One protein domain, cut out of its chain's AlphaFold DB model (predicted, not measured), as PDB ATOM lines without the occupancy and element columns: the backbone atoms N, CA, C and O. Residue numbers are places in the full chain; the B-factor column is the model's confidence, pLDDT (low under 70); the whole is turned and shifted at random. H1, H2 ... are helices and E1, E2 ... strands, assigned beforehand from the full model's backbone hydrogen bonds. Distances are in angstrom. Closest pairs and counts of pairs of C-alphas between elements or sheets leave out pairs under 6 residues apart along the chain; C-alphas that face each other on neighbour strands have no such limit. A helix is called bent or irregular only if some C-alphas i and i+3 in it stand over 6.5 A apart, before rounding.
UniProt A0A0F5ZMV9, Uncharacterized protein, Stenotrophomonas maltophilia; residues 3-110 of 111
ATOM      1  N   PHE A   3      41.259   8.789 -18.856       94.19
ATOM      2  CA  PHE A   3      41.726  10.174 -18.884       94.19
ATOM      3  C   PHE A   3      42.805  10.325 -19.955       94.19
ATOM      4  O   PHE A   3      43.606   9.406 -20.151       94.19
ATOM      5  N   ASP A   4      42.806  11.470 -20.634       92.25
ATOM      6  CA  ASP A   4      43.923  11.862 -21.493       92.25
ATOM      7  C   ASP A   4      45.082  12.455 -20.670       92.25
ATOM      8  O   ASP A   4      45.014  12.575 -19.442       92.25
ATOM      9  N   GLN A   5      46.156  12.849 -21.351       89.25
ATOM     10  CA  GLN A   5      47.385  13.353 -20.730       89.25
ATOM     11  C   GLN A   5      47.186  14.711 -20.038       89.25
ATOM     12  O   GLN A   5      47.998  15.101 -19.207       89.25
ATOM     13  N   ASN A   6      46.087  15.416 -20.328       91.12
ATOM     14  CA  ASN A   6      45.705  16.665 -19.671       91.12
ATOM     15  C   ASN A   6      44.703  16.435 -18.528       91.12
ATOM     16  O   ASN A   6      44.043  17.377 -18.086       91.12
ATOM     17  N   MET A   7      44.555  15.186 -18.072       92.00
ATOM     18  CA  MET A   7      43.568  14.754 -17.078       92.00
ATOM     19  C   MET A   7      42.116  15.063 -17.472       92.00
ATOM     20  O   MET A   7      41.248  15.223 -16.611       92.00
ATOM     21  N   ARG A   8      41.807  15.123 -18.772       94.94
ATOM     22  CA  ARG A   8      40.428  15.320 -19.235       94.94
ATOM     23  C   ARG A   8      39.716  13.981 -19.301       94.94
ATOM     24  O   ARG A   8      40.178  13.030 -19.940       94.94
ATOM     25  N   ALA A   9      38.569  13.911 -18.636       96.62
ATOM     26  CA  ALA A   9      37.774  12.698 -18.578       96.62
ATOM     27  C   ALA A   9      37.227  12.322 -19.960       96.62
ATOM     28  O   ALA A   9      36.712  13.158 -20.698       96.62
ATOM     29  N   HIS A  10      37.304  11.032 -20.263       98.25
ATOM     30  CA  HIS A  10      36.632  10.390 -21.379       98.25
ATOM     31  C   HIS A  10      35.670   9.344 -20.816       98.25
ATOM     32  O   HIS A  10      36.058   8.462 -20.033       98.25
ATOM     33  N   VAL A  11      34.399   9.429 -21.201       98.38
ATOM     34  CA  VAL A  11      33.338   8.567 -20.669       98.38
ATOM     35  C   VAL A  11      32.574   7.930 -21.811       98.38
ATOM     36  O   VAL A  11      31.934   8.615 -22.600       98.38
ATOM     37  N   ALA A  12      32.635   6.604 -21.874       98.38
ATOM     38  CA  ALA A  12      31.825   5.812 -22.779       98.38
ATOM     39  C   ALA A  12      30.659   5.203 -22.005       98.38
ATOM     40  O   ALA A  12      30.853   4.669 -20.910       98.38
ATOM     41  N   PHE A  13      29.460   5.306 -22.564       97.75
ATOM     42  CA  PHE A  13      28.226   4.853 -21.934       97.75
ATOM     43  C   PHE A  13      27.197   4.462 -22.996       97.75
ATOM     44  O   PHE A  13      27.375   4.731 -24.181       97.75
ATOM     45  N   VAL A  14      26.126   3.798 -22.568       97.19
ATOM     46  CA  VAL A  14      24.987   3.462 -23.426       97.19
ATOM     47  C   VAL A  14      23.760   4.176 -22.882       97.19
ATOM     48  O   VAL A  14      23.470   4.092 -21.691       97.19
ATOM     49  N   GLN A  15      23.037   4.867 -23.757       96.81
ATOM     50  CA  GLN A  15      21.786   5.543 -23.435       96.81
ATOM     51  C   GLN A  15      20.763   5.217 -24.520       96.81
ATOM     52  O   GLN A  15      21.042   5.403 -25.702       96.81
ATOM     53  N   ALA A  16      19.591   4.714 -24.118       95.38
ATOM     54  CA  ALA A  16      18.509   4.323 -25.030       95.38
ATOM     55  C   ALA A  16      18.966   3.383 -26.173       95.38
ATOM     56  O   ALA A  16      18.563   3.538 -27.320       95.38
ATOM     57  N   GLY A  17      19.847   2.422 -25.862       94.50
ATOM     58  CA  GLY A  17      20.371   1.454 -26.835       94.50
ATOM     59  C   GLY A  17      21.447   1.995 -27.784       94.50
ATOM     60  O   GLY A  17      21.938   1.245 -28.622       94.50
ATOM     61  N   LEU A  18      21.846   3.263 -27.648       97.50
ATOM     62  CA  LEU A  18      22.893   3.890 -28.450       97.50
ATOM     63  C   LEU A  18      24.161   4.078 -27.614       97.50
ATOM     64  O   LEU A  18      24.097   4.573 -26.486       97.50
ATOM     65  N   ALA A  19      25.314   3.679 -28.153       98.31
ATOM     66  CA  ALA A  19      26.600   3.941 -27.521       98.31
ATOM     67  C   ALA A  19      27.013   5.401 -27.734       98.31
ATOM     68  O   ALA A  19      26.881   5.943 -28.833       98.31
ATOM     69  N   TRP A  20      27.556   6.010 -26.688       98.56
ATOM     70  CA  TRP A  20      28.023   7.388 -26.668       98.56
ATOM     71  C   TRP A  20      29.437   7.468 -26.110       98.56
ATOM     72  O   TRP A  20      29.811   6.711 -25.211       98.56
ATOM     73  N   LEU A  21      30.195   8.437 -26.613       98.75
ATOM     74  CA  LEU A  21      31.453   8.891 -26.047       98.75
ATOM     75  C   LEU A  21      31.343  10.377 -25.713       98.75
ATOM     76  O   LEU A  21      31.052  11.189 -26.589       98.75
ATOM     77  N   TRP A  22      31.619  10.722 -24.461       98.50
ATOM     78  CA  TRP A  22      31.885  12.084 -24.018       98.50
ATOM     79  C   TRP A  22      33.397  12.277 -23.905       98.50
ATOM     80  O   TRP A  22      34.049  11.554 -23.147       98.50
ATOM     81  N   TRP A  23      33.959  13.190 -24.696       98.19
ATOM     82  CA  TRP A  23      35.407  13.370 -24.855       98.19
ATOM     83  C   TRP A  23      35.760  14.804 -25.263       98.19
ATOM     84  O   TRP A  23      34.881  15.560 -25.671       98.19
ATOM     85  N   TYR A  24      37.033  15.189 -25.154       97.25
ATOM     86  CA  TYR A  24      37.499  16.508 -25.591       97.25
ATOM     87  C   TYR A  24      37.868  16.491 -27.078       97.25
ATOM     88  O   TYR A  24      38.874  15.887 -27.453       97.25
ATOM     89  N   ASP A  25      37.108  17.198 -27.915       96.44
ATOM     90  CA  ASP A  25      37.425  17.345 -29.335       96.44
ATOM     91  C   ASP A  25      38.322  18.568 -29.562       96.44
ATOM     92  O   ASP A  25      37.893  19.720 -29.457       96.44
ATOM     93  N   SER A  26      39.584  18.309 -29.902       92.19
ATOM     94  CA  SER A  26      40.589  19.343 -30.159       92.19
ATOM     95  C   SER A  26      40.321  20.170 -31.415       92.19
ATOM     96  O   SER A  26      40.852  21.272 -31.519       92.19
ATOM     97  N   GLN A  27      39.483  19.703 -32.350       95.56
ATOM     98  CA  GLN A  27      39.129  20.505 -33.524       95.56
ATOM     99  C   GLN A  27      38.223  21.686 -33.146       95.56
ATOM    100  O   GLN A  27      38.336  22.762 -33.726       95.56
ATOM    101  N   VAL A  28      37.329  21.486 -32.175       95.75
ATOM    102  CA  VAL A  28      36.361  22.499 -31.717       95.75
ATOM    103  C   VAL A  28      36.687  23.059 -30.329       95.75
ATOM    104  O   VAL A  28      35.996  23.951 -29.852       95.75
ATOM    105  N   ASN A  29      37.754  22.565 -29.696       95.38
ATOM    106  CA  ASN A  29      38.247  22.975 -28.382       95.38
ATOM    107  C   ASN A  29      37.209  22.894 -27.250       95.38
ATOM    108  O   ASN A  29      37.157  23.758 -26.375       95.38
ATOM    109  N   GLN A  30      36.387  21.845 -27.245       97.38
ATOM    110  CA  GLN A  30      35.362  21.643 -26.220       97.38
ATOM    111  C   GLN A  30      35.056  20.163 -25.991       97.38
ATOM    112  O   GLN A  30      35.394  19.300 -26.802       97.38
ATOM    113  N   MET A  31      34.376  19.874 -24.880       97.81
ATOM    114  CA  MET A  31      33.801  18.553 -24.655       97.81
ATOM    115  C   MET A  31      32.649  18.309 -25.633       97.81
ATOM    116  O   MET A  31      31.769  19.155 -25.787       97.81
ATOM    117  N   ALA A  32      32.642  17.141 -26.263       97.62
ATOM    118  CA  ALA A  32      31.662  16.742 -27.258       97.62
ATOM    119  C   ALA A  32      31.054  15.379 -26.911       97.62
ATOM    120  O   ALA A  32      31.706  14.520 -26.314       97.62
ATOM    121  N   PHE A  33      29.800  15.188 -27.319       98.25
ATOM    122  CA  PHE A  33      29.150  13.883 -27.346       98.25
ATOM    123  C   PHE A  33      29.187  13.342 -28.773       98.25
ATOM    124  O   PHE A  33      28.735  14.003 -29.706       98.25
ATOM    125  N   THR A  34      29.692  12.126 -28.943       98.31
ATOM    126  CA  THR A  34      29.684  11.409 -30.220       98.31
ATOM    127  C   THR A  34      28.939  10.097 -30.043       98.31
ATOM    128  O   THR A  34      29.280   9.306 -29.164       98.31
ATOM    129  N   SER A  35      27.910   9.871 -30.856       98.06
ATOM    130  CA  SER A  35      27.133   8.631 -30.852       98.06
ATOM    131  C   SER A  35      27.652   7.633 -31.877       98.06
ATOM    132  O   SER A  35      28.036   8.022 -32.980       98.06
ATOM    133  N   PHE A  36      27.543   6.347 -31.562       97.94
ATOM    134  CA  PHE A  36      27.975   5.262 -32.431       97.94
ATOM    135  C   PHE A  36      26.911   4.154 -32.536       97.94
ATOM    136  O   PHE A  36      26.830   3.277 -31.668       97.94
ATOM    137  N   PRO A  37      26.076   4.171 -33.590       96.56
ATOM    138  CA  PRO A  37      25.097   3.115 -33.841       96.56
ATOM    139  C   PRO A  37      25.760   1.749 -34.063       96.56
ATOM    140  O   PRO A  37      26.817   1.660 -34.680       96.56
ATOM    141  N   GLY A  38      25.131   0.677 -33.572       95.75
ATOM    142  CA  GLY A  38      25.615  -0.701 -33.751       95.75
ATOM    143  C   GLY A  38      26.763  -1.121 -32.825       95.75
ATOM    144  O   GLY A  38      27.119  -2.299 -32.802       95.75
ATOM    145  N   MET A  39      27.310  -0.199 -32.026       97.19
ATOM    146  CA  MET A  39      28.293  -0.529 -30.996       97.19
ATOM    147  C   MET A  39      27.626  -1.032 -29.720       97.19
ATOM    148  O   MET A  39      26.637  -0.472 -29.248       97.19
ATOM    149  N   SER A  40      28.235  -2.037 -29.102       96.00
ATOM    150  CA  SER A  40      27.828  -2.559 -27.800       96.00
ATOM    151  C   SER A  40      29.027  -2.754 -26.876       96.00
ATOM    152  O   SER A  40      30.168  -2.887 -27.322       96.00
ATOM    153  N   ASN A  41      28.760  -2.741 -25.568       95.69
ATOM    154  CA  ASN A  41      29.760  -2.919 -24.514       95.69
ATOM    155  C   ASN A  41      31.009  -2.023 -24.651       95.69
ATOM    156  O   ASN A  41      32.129  -2.533 -24.610       95.69
ATOM    157  N   PRO A  42      30.861  -0.690 -24.796       98.06
ATOM    158  CA  PRO A  42      32.021   0.171 -24.945       98.06
ATOM    159  C   PRO A  42      32.855   0.207 -23.655       98.06
ATOM    160  O   PRO A  42      32.326   0.271 -22.538       98.06
ATOM    161  N   ARG A  43      34.177   0.170 -23.811       98.06
ATOM    162  CA  ARG A  43      35.188   0.272 -22.756       98.06
ATOM    163  C   ARG A  43      36.257   1.273 -23.170       98.06
ATOM    164  O   ARG A  43      36.539   1.442 -24.351       98.06
ATOM    165  N   LEU A  44      36.843   1.932 -22.178       97.94
ATOM    166  CA  LEU A  44      37.914   2.904 -22.373       97.94
ATOM    167  C   LEU A  44      39.128   2.493 -21.557       97.94
ATOM    168  O   LEU A  44      38.970   2.109 -20.399       97.94
ATOM    169  N   ALA A  45      40.306   2.650 -22.147       96.44
ATOM    170  CA  ALA A  45      41.589   2.533 -21.474       96.44
ATOM    171  C   ALA A  45      42.592   3.493 -22.118       96.44
ATOM    172  O   ALA A  45      42.515   3.744 -23.319       96.44
ATOM    173  N   THR A  46      43.534   4.010 -21.334       94.31
ATOM    174  CA  THR A  46      44.687   4.751 -21.865       94.31
ATOM    175  C   THR A  46      45.790   3.745 -22.188       94.31
ATOM    176  O   THR A  46      46.151   2.925 -21.334       94.31
ATOM    177  N   ASP A  47      46.298   3.754 -23.418       89.62
ATOM    178  CA  ASP A  47      47.258   2.746 -23.883       89.62
ATOM    179  C   ASP A  47      48.614   2.865 -23.176       89.62
ATOM    180  O   ASP A  47      49.172   1.858 -22.734       89.62
ATOM    181  N   GLU A  48      49.067   4.095 -22.957       87.75
ATOM    182  CA  GLU A  48      50.336   4.497 -22.378       87.75
ATOM    183  C   GLU A  48      50.126   5.466 -21.189       87.75
ATOM    184  O   GLU A  48      49.162   6.211 -21.144       87.75
ATOM    185  N   LYS A  49      50.946   5.375 -20.138       81.94
ATOM    186  CA  LYS A  49      50.815   6.152 -18.887       81.94
ATOM    187  C   LYS A  49      52.161   6.528 -18.269       81.94
ATOM    188  O   LYS A  49      52.196   7.148 -17.216       81.94
ATOM    189  N   ARG A  50      53.257   6.050 -18.857       85.44
ATOM    190  CA  ARG A  50      54.622   6.335 -18.429       85.44
ATOM    191  C   ARG A  50      55.015   7.694 -18.986       85.44
ATOM    192  O   ARG A  50      54.810   7.943 -20.171       85.44
ATOM    193  N   ASP A  51      55.649   8.507 -18.154       83.56
ATOM    194  CA  ASP A  51      56.031   9.880 -18.504       83.56
ATOM    195  C   ASP A  51      56.872   9.964 -19.785       83.56
ATOM    196  O   ASP A  51      56.682  10.861 -20.603       83.56
ATOM    197  N   ALA A  52      57.753   8.982 -20.001       86.81
ATOM    198  CA  ALA A  52      58.622   8.907 -21.174       86.81
ATOM    199  C   ALA A  52      57.870   8.765 -22.513       86.81
ATOM    200  O   ALA A  52      58.438   9.053 -23.560       86.81
ATOM    201  N   GLU A  53      56.609   8.337 -22.489       85.69
ATOM    202  CA  GLU A  53      55.841   7.966 -23.681       85.69
ATOM    203  C   GLU A  53      54.524   8.762 -23.794       85.69
ATOM    204  O   GLU A  53      53.629   8.414 -24.567       85.69
ATOM    205  N   LEU A  54      54.377   9.854 -23.032       83.31
ATOM    206  CA  LEU A  54      53.156  10.674 -23.027       83.31
ATOM    207  C   LEU A  54      52.797  11.215 -24.415       83.31
ATOM    208  O   LEU A  54      51.619  11.331 -24.738       83.31
ATOM    209  N   ALA A  55      53.799  11.513 -25.247       83.94
ATOM    210  CA  ALA A  55      53.600  12.079 -26.582       83.94
ATOM    211  C   ALA A  55      52.915  11.120 -27.572       83.94
ATOM    212  O   ALA A  55      52.364  11.572 -28.573       83.94
ATOM    213  N   VAL A  56      52.963   9.810 -27.313       86.94
ATOM    214  CA  VAL A  56      52.347   8.776 -28.160       86.94
ATOM    215  C   VAL A  56      51.152   8.104 -27.487       86.94
ATOM    216  O   VAL A  56      50.606   7.150 -28.032       86.94
ATOM    217  N   SER A  57      50.761   8.598 -26.313       91.19
ATOM    218  CA  SER A  57      49.670   8.053 -25.523       91.19
ATOM    219  C   SER A  57      48.312   8.486 -26.073       91.19
ATOM    220  O   SER A  57      48.079   9.655 -26.371       91.19
ATOM    221  N   ASP A  58      47.388   7.541 -26.137       94.44
ATOM    222  CA  ASP A  58      46.037   7.708 -26.639       94.44
ATOM    223  C   ASP A  58      45.016   7.050 -25.702       94.44
ATOM    224  O   ASP A  58      45.202   5.945 -25.177       94.44
ATOM    225  N   VAL A  59      43.861   7.697 -25.545       96.81
ATOM    226  CA  VAL A  59      42.660   7.009 -25.067       96.81
ATOM    227  C   VAL A  59      42.135   6.094 -26.179       96.81
ATOM    228  O   VAL A  59      41.894   6.522 -27.310       96.81
ATOM    229  N   VAL A  60      41.914   4.825 -25.846       97.94
ATOM    230  CA  VAL A  60      41.397   3.796 -26.753       97.94
ATOM    231  C   VAL A  60      39.962   3.453 -26.366       97.94
ATOM    232  O   VAL A  60      39.699   2.980 -25.258       97.94
ATOM    233  N   LEU A  61      39.034   3.654 -27.300       98.62
ATOM    234  CA  LEU A  61      37.651   3.189 -27.219       98.62
ATOM    235  C   LEU A  61      37.559   1.810 -27.863       98.62
ATOM    236  O   LEU A  61      37.792   1.669 -29.057       98.62
ATOM    237  N   SER A  62      37.202   0.799 -27.079       98.62
ATOM    238  CA  SER A  62      37.004  -0.577 -27.548       98.62
ATOM    239  C   SER A  62      35.559  -1.005 -27.352       98.62
ATOM    240  O   SER A  62      34.922  -0.576 -26.392       98.62
ATOM    241  N   TYR A  63      35.031  -1.824 -28.253       98.50
ATOM    242  CA  TYR A  63      33.616  -2.199 -28.274       98.50
ATOM    243  C   TYR A  63      33.393  -3.423 -29.165       98.50
ATOM    244  O   TYR A  63      34.274  -3.829 -29.924       98.50
ATOM    245  N   MET A  64      32.186  -3.980 -29.093       98.12
ATOM    246  CA  MET A  64      31.712  -5.004 -30.019       98.12
ATOM    247  C   MET A  64      30.851  -4.362 -31.113       98.12
ATOM    248  O   MET A  64      29.981  -3.544 -30.805       98.12
ATOM    249  N   SER A  65      31.063  -4.741 -32.373       97.25
ATOM    250  CA  SER A  65      30.276  -4.278 -33.527       97.25
ATOM    251  C   SER A  65      30.145  -5.395 -34.556       97.25
ATOM    252  O   SER A  65      31.149  -5.954 -34.992       97.25
ATOM    253  N   GLY A  66      28.914  -5.768 -34.921       95.75
ATOM    254  CA  GLY A  66      28.665  -6.779 -35.959       95.75
ATOM    255  C   GLY A  66      29.347  -8.136 -35.719       95.75
ATOM    256  O   GLY A  66      29.790  -8.768 -36.670       95.75
ATOM    257  N   GLY A  67      29.489  -8.562 -34.457       96.31
ATOM    258  CA  GLY A  67      30.205  -9.794 -34.101       96.31
ATOM    259  C   GLY A  67      31.733  -9.678 -34.131       96.31
ATOM    260  O   GLY A  67      32.415 -10.692 -34.032       96.31
ATOM    261  N   ASN A  68      32.282  -8.470 -34.246       98.25
ATOM    262  CA  ASN A  68      33.715  -8.201 -34.184       98.25
ATOM    263  C   ASN A  68      34.075  -7.440 -32.911       98.25
ATOM    264  O   ASN A  68      33.304  -6.602 -32.437       98.25
ATOM    265  N   LEU A  69      35.275  -7.700 -32.399       98.44
ATOM    266  CA  LEU A  69      35.934  -6.822 -31.444       98.44
ATOM    267  C   LEU A  69      36.633  -5.708 -32.229       98.44
ATOM    268  O   LEU A  69      37.489  -5.981 -33.074       98.44
ATOM    269  N   CYS A  70      36.288  -4.460 -31.930       98.56
ATOM    270  CA  CYS A  70      36.793  -3.283 -32.627       98.56
ATOM    271  C   CYS A  70      37.402  -2.272 -31.652       98.56
ATOM    272  O   CYS A  70      37.080  -2.255 -30.458       98.56
ATOM    273  N   CYS A  71      38.244  -1.382 -32.173       98.31
ATOM    274  CA  CYS A  71      38.687  -0.197 -31.453       98.31
ATOM    275  C   CYS A  71      38.746   1.064 -32.328       98.31
ATOM    276  O   CYS A  71      38.775   1.010 -33.558       98.31
ATOM    277  N   ARG A  72      38.760   2.209 -31.647       98.44
ATOM    278  CA  ARG A  72      38.950   3.570 -32.158       98.44
ATOM    279  C   ARG A  72      39.909   4.297 -31.215       98.44
ATOM    280  O   ARG A  72      39.840   4.079 -30.004       98.44
ATOM    281  N   ILE A  73      40.774   5.163 -31.739       97.12
ATOM    282  CA  ILE A  73      41.809   5.850 -30.942       97.12
ATOM    283  C   ILE A  73      41.653   7.376 -30.953       97.12
ATOM    284  O   ILE A  73      41.143   7.958 -31.916       97.12
ATOM    285  N   GLN A  74      42.107   8.018 -29.875       96.50
ATOM    286  CA  GLN A  74      41.951   9.454 -29.621       96.50
ATOM    287  C   GLN A  74      42.633  10.347 -30.662       96.50
ATOM    288  O   GLN A  74      42.010  11.289 -31.146       96.50
ATOM    289  N   ARG A  75      43.873  10.048 -31.060       93.56
ATOM    290  CA  ARG A  75      44.611  10.764 -32.117       93.56
ATOM    291  C   ARG A  75      43.900  10.778 -33.467       93.56
ATOM    292  O   ARG A  75      44.068  11.715 -34.239       93.56
ATOM    293  N   GLU A  76      43.065   9.780 -33.734       96.06
ATOM    294  CA  GLU A  76      42.214   9.711 -34.930       96.06
ATOM    295  C   GLU A  76      40.821  10.297 -34.678       96.06
ATOM    296  O   GLU A  76      39.896  10.101 -35.472       96.06
ATOM    297  N   ARG A  77      40.646  10.992 -33.546       96.75
ATOM    298  CA  ARG A  77      39.387  11.593 -33.092       96.75
ATOM    299  C   ARG A  77      38.240  10.586 -33.071       96.75
ATOM    300  O   ARG A  77      37.092  10.916 -33.345       96.75
ATOM    301  N   PHE A  78      38.581   9.324 -32.806       97.88
ATOM    302  CA  PHE A  78      37.675   8.184 -32.835       97.88
ATOM    303  C   PHE A  78      36.912   7.999 -34.165       97.88
ATOM    304  O   PHE A  78      35.877   7.337 -34.202       97.88
ATOM    305  N   THR A  79      37.402   8.546 -35.281       97.50
ATOM    306  CA  THR A  79      36.704   8.486 -36.579       97.50
ATOM    307  C   THR A  79      36.946   7.178 -37.335       97.50
ATOM    308  O   THR A  79      36.060   6.715 -38.055       97.50
ATOM    309  N   VAL A  80      38.092   6.532 -37.110       98.06
ATOM    310  CA  VAL A  80      38.510   5.312 -37.814       98.06
ATOM    311  C   VAL A  80      38.258   4.077 -36.956       98.06
ATOM    312  O   VAL A  80      38.854   3.914 -35.894       98.06
ATOM    313  N   GLU A  81      37.387   3.188 -37.431       98.25
ATOM    314  CA  GLU A  81      37.172   1.866 -36.835       98.25
ATOM    315  C   GLU A  81      38.255   0.886 -37.265       98.25
ATOM    316  O   GLU A  81      38.538   0.733 -38.453       98.25
ATOM    317  N   ARG A  82      38.824   0.180 -36.292       98.06
ATOM    318  CA  ARG A  82      39.810  -0.872 -36.513       98.06
ATOM    319  C   ARG A  82      39.251  -2.177 -35.971       98.06
ATOM    320  O   ARG A  82      39.012  -2.293 -34.772       98.06
ATOM    321  N   VAL A  83      39.045  -3.154 -36.851       98.38
ATOM    322  CA  VAL A  83      38.673  -4.516 -36.452       98.38
ATOM    323  C   VAL A  83      39.915  -5.204 -35.894       98.38
ATOM    324  O   VAL A  83      40.928  -5.303 -36.584       98.38
ATOM    325  N   LEU A  84      39.843  -5.657 -34.644       97.56
ATOM    326  CA  LEU A  84      40.933  -6.375 -33.982       97.56
ATOM    327  C   LEU A  84      40.844  -7.873 -34.262       97.56
ATOM    328  O   LEU A  84      41.848  -8.506 -34.577       97.56
ATOM    329  N   THR A  85      39.642  -8.436 -34.143       98.06
ATOM    330  CA  THR A  85      39.367  -9.839 -34.463       98.06
ATOM    331  C   THR A  85      37.866 -10.083 -34.613       98.06
ATOM    332  O   THR A  85      37.046  -9.347 -34.050       98.06
ATOM    333  N   ALA A  86      37.505 -11.143 -35.335       98.06
ATOM    334  CA  ALA A  86      36.154 -11.685 -35.290       98.06
ATOM    335  C   ALA A  86      35.909 -12.318 -33.913       98.06
ATOM    336  O   ALA A  86      36.736 -13.074 -33.403       98.06
ATOM    337  N   ALA A  87      34.777 -11.996 -33.303       96.62
ATOM    338  CA  ALA A  87      34.404 -12.425 -31.960       96.62
ATOM    339  C   ALA A  87      32.890 -12.722 -31.872       96.62
ATOM    340  O   ALA A  87      32.191 -12.147 -31.028       96.62
ATOM    341  N   PRO A  88      32.346 -13.579 -32.763       96.25
ATOM    342  CA  PRO A  88      30.924 -13.894 -32.763       96.25
ATOM    343  C   PRO A  88      30.530 -14.571 -31.447       96.25
ATOM    344  O   PRO A  88      31.243 -15.435 -30.943       96.25
ATOM    345  N   GLY A  89      29.389 -14.168 -30.882       95.31
ATOM    346  CA  GLY A  89      28.893 -14.719 -29.618       95.31
ATOM    347  C   GLY A  89      29.690 -14.302 -28.379       95.31
ATOM    348  O   GLY A  89      29.462 -14.865 -27.313       95.31
ATOM    349  N   LEU A  90      30.606 -13.332 -28.489       96.94
ATOM    350  CA  LEU A  90      31.341 -12.777 -27.353       96.94
ATOM    351  C   LEU A  90      30.901 -11.344 -27.032       96.94
ATOM    352  O   LEU A  90      30.467 -10.589 -27.900       96.94
ATOM    353  N   GLN A  91      31.070 -10.954 -25.774       96.31
ATOM    354  CA  GLN A  91      30.917  -9.596 -25.267       96.31
ATOM    355  C   GLN A  91      32.220  -9.109 -24.636       96.31
ATOM    356  O   GLN A  91      32.912  -9.860 -23.950       96.31
ATOM    357  N   LEU A  92      32.530  -7.829 -24.841       97.44
ATOM    358  CA  LEU A  92      33.678  -7.179 -24.220       97.44
ATOM    359  C   LEU A  92      33.391  -6.869 -22.745       97.44
ATOM    360  O   LEU A  92      32.435  -6.162 -22.422       97.44
ATOM    361  N   VAL A  93      34.254  -7.348 -21.851       96.06
ATOM    362  CA  VAL A  93      34.124  -7.148 -20.402       96.06
ATOM    363  C   VAL A  93      35.088  -6.081 -19.912       96.06
ATOM    364  O   VAL A  93      34.647  -5.112 -19.287       96.06
ATOM    365  N   SER A  94      36.374  -6.205 -20.241       95.44
ATOM    366  CA  SER A  94      37.407  -5.285 -19.771       95.44
ATOM    367  C   SER A  94      38.478  -5.025 -20.833       95.44
ATOM    368  O   SER A  94      38.688  -5.820 -21.751       95.44
ATOM    369  N   VAL A  95      39.126  -3.863 -20.722       96.69
ATOM    370  CA  VAL A  95      40.292  -3.485 -21.527       96.69
ATOM    371  C   VAL A  95      41.303  -2.850 -20.597       96.69
ATOM    372  O   VAL A  95      40.982  -1.889 -19.899       96.69
ATOM    373  N   ALA A  96      42.511  -3.394 -20.569       93.25
ATOM    374  CA  ALA A  96      43.561  -2.940 -19.671       93.25
ATOM    375  C   ALA A  96      44.940  -3.252 -20.244       93.25
ATOM    376  O   ALA A  96      45.098  -4.073 -21.145       93.25
ATOM    377  N   ARG A  97      45.962  -2.593 -19.705       92.38
ATOM    378  CA  ARG A  97      47.353  -2.894 -20.030       92.38
ATOM    379  C   ARG A  97      47.877  -4.001 -19.117       92.38
ATOM    380  O   ARG A  97      47.708  -3.929 -17.902       92.38
ATOM    381  N   ASN A  98      48.576  -4.970 -19.694       91.38
ATOM    382  CA  ASN A  98      49.304  -5.987 -18.942       91.38
ATOM    383  C   ASN A  98      50.657  -5.474 -18.397       91.38
ATOM    384  O   ASN A  98      51.088  -4.349 -18.650       91.38
ATOM    385  N   THR A  99      51.378  -6.328 -17.673       89.94
ATOM    386  CA  THR A  99      52.711  -6.016 -17.118       89.94
ATOM    387  C   THR A  99      53.801  -5.832 -18.182       89.94
ATOM    388  O   THR A  99      54.830  -5.225 -17.904       89.94
ATOM    389  N   GLY A 100      53.572  -6.300 -19.413       90.81
ATOM    390  CA  GLY A 100      54.469  -6.153 -20.565       90.81
ATOM    391  C   GLY A 100      54.207  -4.911 -21.424       90.81
ATOM    392  O   GLY A 100      54.699  -4.833 -22.546       90.81
ATOM    393  N   ASN A 101      53.421  -3.950 -20.931       88.00
ATOM    394  CA  ASN A 101      53.041  -2.733 -21.653       88.00
ATOM    395  C   ASN A 101      52.265  -2.956 -22.954       88.00
ATOM    396  O   ASN A 101      52.421  -2.212 -23.920       88.00
ATOM    397  N   ARG A 102      51.397  -3.969 -22.978       90.25
ATOM    398  CA  ARG A 102      50.471  -4.210 -24.086       90.25
ATOM    399  C   ARG A 102      49.036  -4.108 -23.612       90.25
ATOM    400  O   ARG A 102      48.693  -4.636 -22.555       90.25
ATOM    401  N   LEU A 103      48.211  -3.435 -24.408       93.62
ATOM    402  CA  LEU A 103      46.770  -3.430 -24.210       93.62
ATOM    403  C   LEU A 103      46.216  -4.834 -24.485       93.62
ATOM    404  O   LEU A 103      46.658  -5.514 -25.412       93.62
ATOM    405  N   GLN A 104      45.281  -5.267 -23.650       95.81
ATOM    406  CA  GLN A 104      44.602  -6.551 -23.732       95.81
ATOM    407  C   GLN A 104      43.099  -6.354 -23.556       95.81
ATOM    408  O   GLN A 104      42.653  -5.411 -22.897       95.81
ATOM    409  N   TRP A 105      42.341  -7.273 -24.147       97.25
ATOM    410  CA  TRP A 105      40.887  -7.298 -24.124       97.25
ATOM    411  C   TRP A 105      40.430  -8.605 -23.503       97.25
ATOM    412  O   TRP A 105      40.857  -9.681 -23.920       97.25
ATOM    413  N   GLU A 106      39.552  -8.497 -22.520       97.00
ATOM    414  CA  GLU A 106      38.883  -9.632 -21.909       97.00
ATOM    415  C   GLU A 106      37.464  -9.724 -22.458       97.00
ATOM    416  O   GLU A 106      36.663  -8.792 -22.311       97.00
ATOM    417  N   CYS A 107      37.155 -10.857 -23.078       96.69
ATOM    418  CA  CYS A 107      35.845 -11.137 -23.641       96.69
ATOM    419  C   CYS A 107      35.240 -12.376 -22.984       96.69
ATOM    420  O   CYS A 107      35.950 -13.327 -22.664       96.69
ATOM    421  N   PHE A 108      33.918 -12.377 -22.843       96.50
ATOM    422  CA  PHE A 108      33.146 -13.505 -22.326       96.50
ATOM    423  C   PHE A 108      32.060 -13.921 -23.317       96.50
ATOM    424  O   PHE A 108      31.593 -13.073 -24.074       96.50
ATOM    425  N   PRO A 109      31.617 -15.189 -23.319       96.06
ATOM    426  CA  PRO A 109      30.454 -15.604 -24.094       96.06
ATOM    427  C   PRO A 109      29.189 -14.811 -23.736       96.06
ATOM    428  O   PRO A 109      28.975 -14.423 -22.584       96.06
ATOM    429  N   ILE A 110      28.353 -14.565 -24.741       89.06
ATOM    430  CA  ILE A 110      26.976 -14.097 -24.574       89.06
ATOM    431  C   ILE A 110      26.127 -15.338 -24.264       89.06
ATOM    432  O   ILE A 110      26.271 -16.354 -24.945       89.06
TER     433      ILE A 110
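AT A GLANCE: This is residues 3 to 110 of the 111 residues of an uncharacterized protein of Stenotrophomonas maltophilia (UniProt A0A0F5ZMV9). Three antiparallel sheets are stacked: the four-stranded sheet E4 to E7 lies in the middle, with the three-stranded sheet E1 to E3 over one face and the hairpin E8 and E9 over the other. The sheets are only partly face to face, with E4 and E5 making most of the close contacts, and the small helix H1 lies beyond the middle sheet at the far end of the loop between E4 and E5. The printed part has 108 residues with nine named strands and one named helix, in the order E1 E2 E3 E4 H1 E5 E6 E7 E8 E9, and the class is mostly strand. It is compact, with a radius of gyration of the C-alphas of 13.7 A, and flat, spanning 38 by 35 by 19 A.

IN THESE COORDINATES: The largest sheet holds E4, residues 39 to 46, 19.5 A long; E5, residues 59 to 65, 18.8 A; E6, residues 68 to 73, 16.5 A; and E7, residues 82 to 86. E4 begins with C-alpha 39 at (28.293, -0.529, -30.996) and bends by 53 degrees at residue 42. E1 is residues 9 to 15, from C-alpha 9 at (37.774, 12.698, -18.578), E2 is residues 18 to 25, 19.8 A long, and E3 is residues 30 to 36. E8, residues 90 to 97, 20.2 A long, bends by 57 degrees at residue 93. E9, residues 103 to 109, is 20.4 A long and ends with C-alpha 109 at (30.454, -15.604, -24.094). H1 is residues 51 to 56 and is irregular: C-alphas 52 and 55 are 8.0 A apart.

HOW THE PARTS SIT: The strongly twisted sheet runs E4 E5 E6 E7, with edge strands E4 and E7. N 43 and O 62 of E4 and E5 are 2.8 A apart, N 61 and O 72 of E5 and E6 2.9 A, and N 71 and O 82 of E6 and E7 2.9 A, each within hydrogen-bond range. E5 E6 E7 form a meander, each strand the antiparallel neighbour of the one before, and E1 E2 E3 form another. In the latter, N 13 and O 20 are 3.0 A apart and N 21 and O 34 2.8 A. The sheets E4 E5 E6 E7 and E1 E2 E3 are face to face, their best planes 16 degrees apart; the closest C-alphas of E1 and E4, those of Ala 12 and Pro 42, are 6.0 A apart. E8 and E9, a hairpin with N 91 and O 108 2.8 A apart, are face to face with E4 E5 E6 E7, the best planes 6 degrees apart. The closest C-alphas of E4 and E8, those of Asn 41 and Leu 92, are 5.8 A apart. H1 is not on the sheet E4 E5 E6 E7, nor on E1 E2 E3; in it 0 of 2 O i to N i+4 pairs and 2 of 3 O i to N i+3 pairs are within range.

THE WHOLE: The two C-alphas farthest apart, those of Ala 16 and Ala 52, are 40.6 A apart. The printed part has no cut. No link is long; E6 to E7, with 8 residues, is short, and the others are tight. The mean pLDDT of the printed part is 95.2, and no printed residue is under 70.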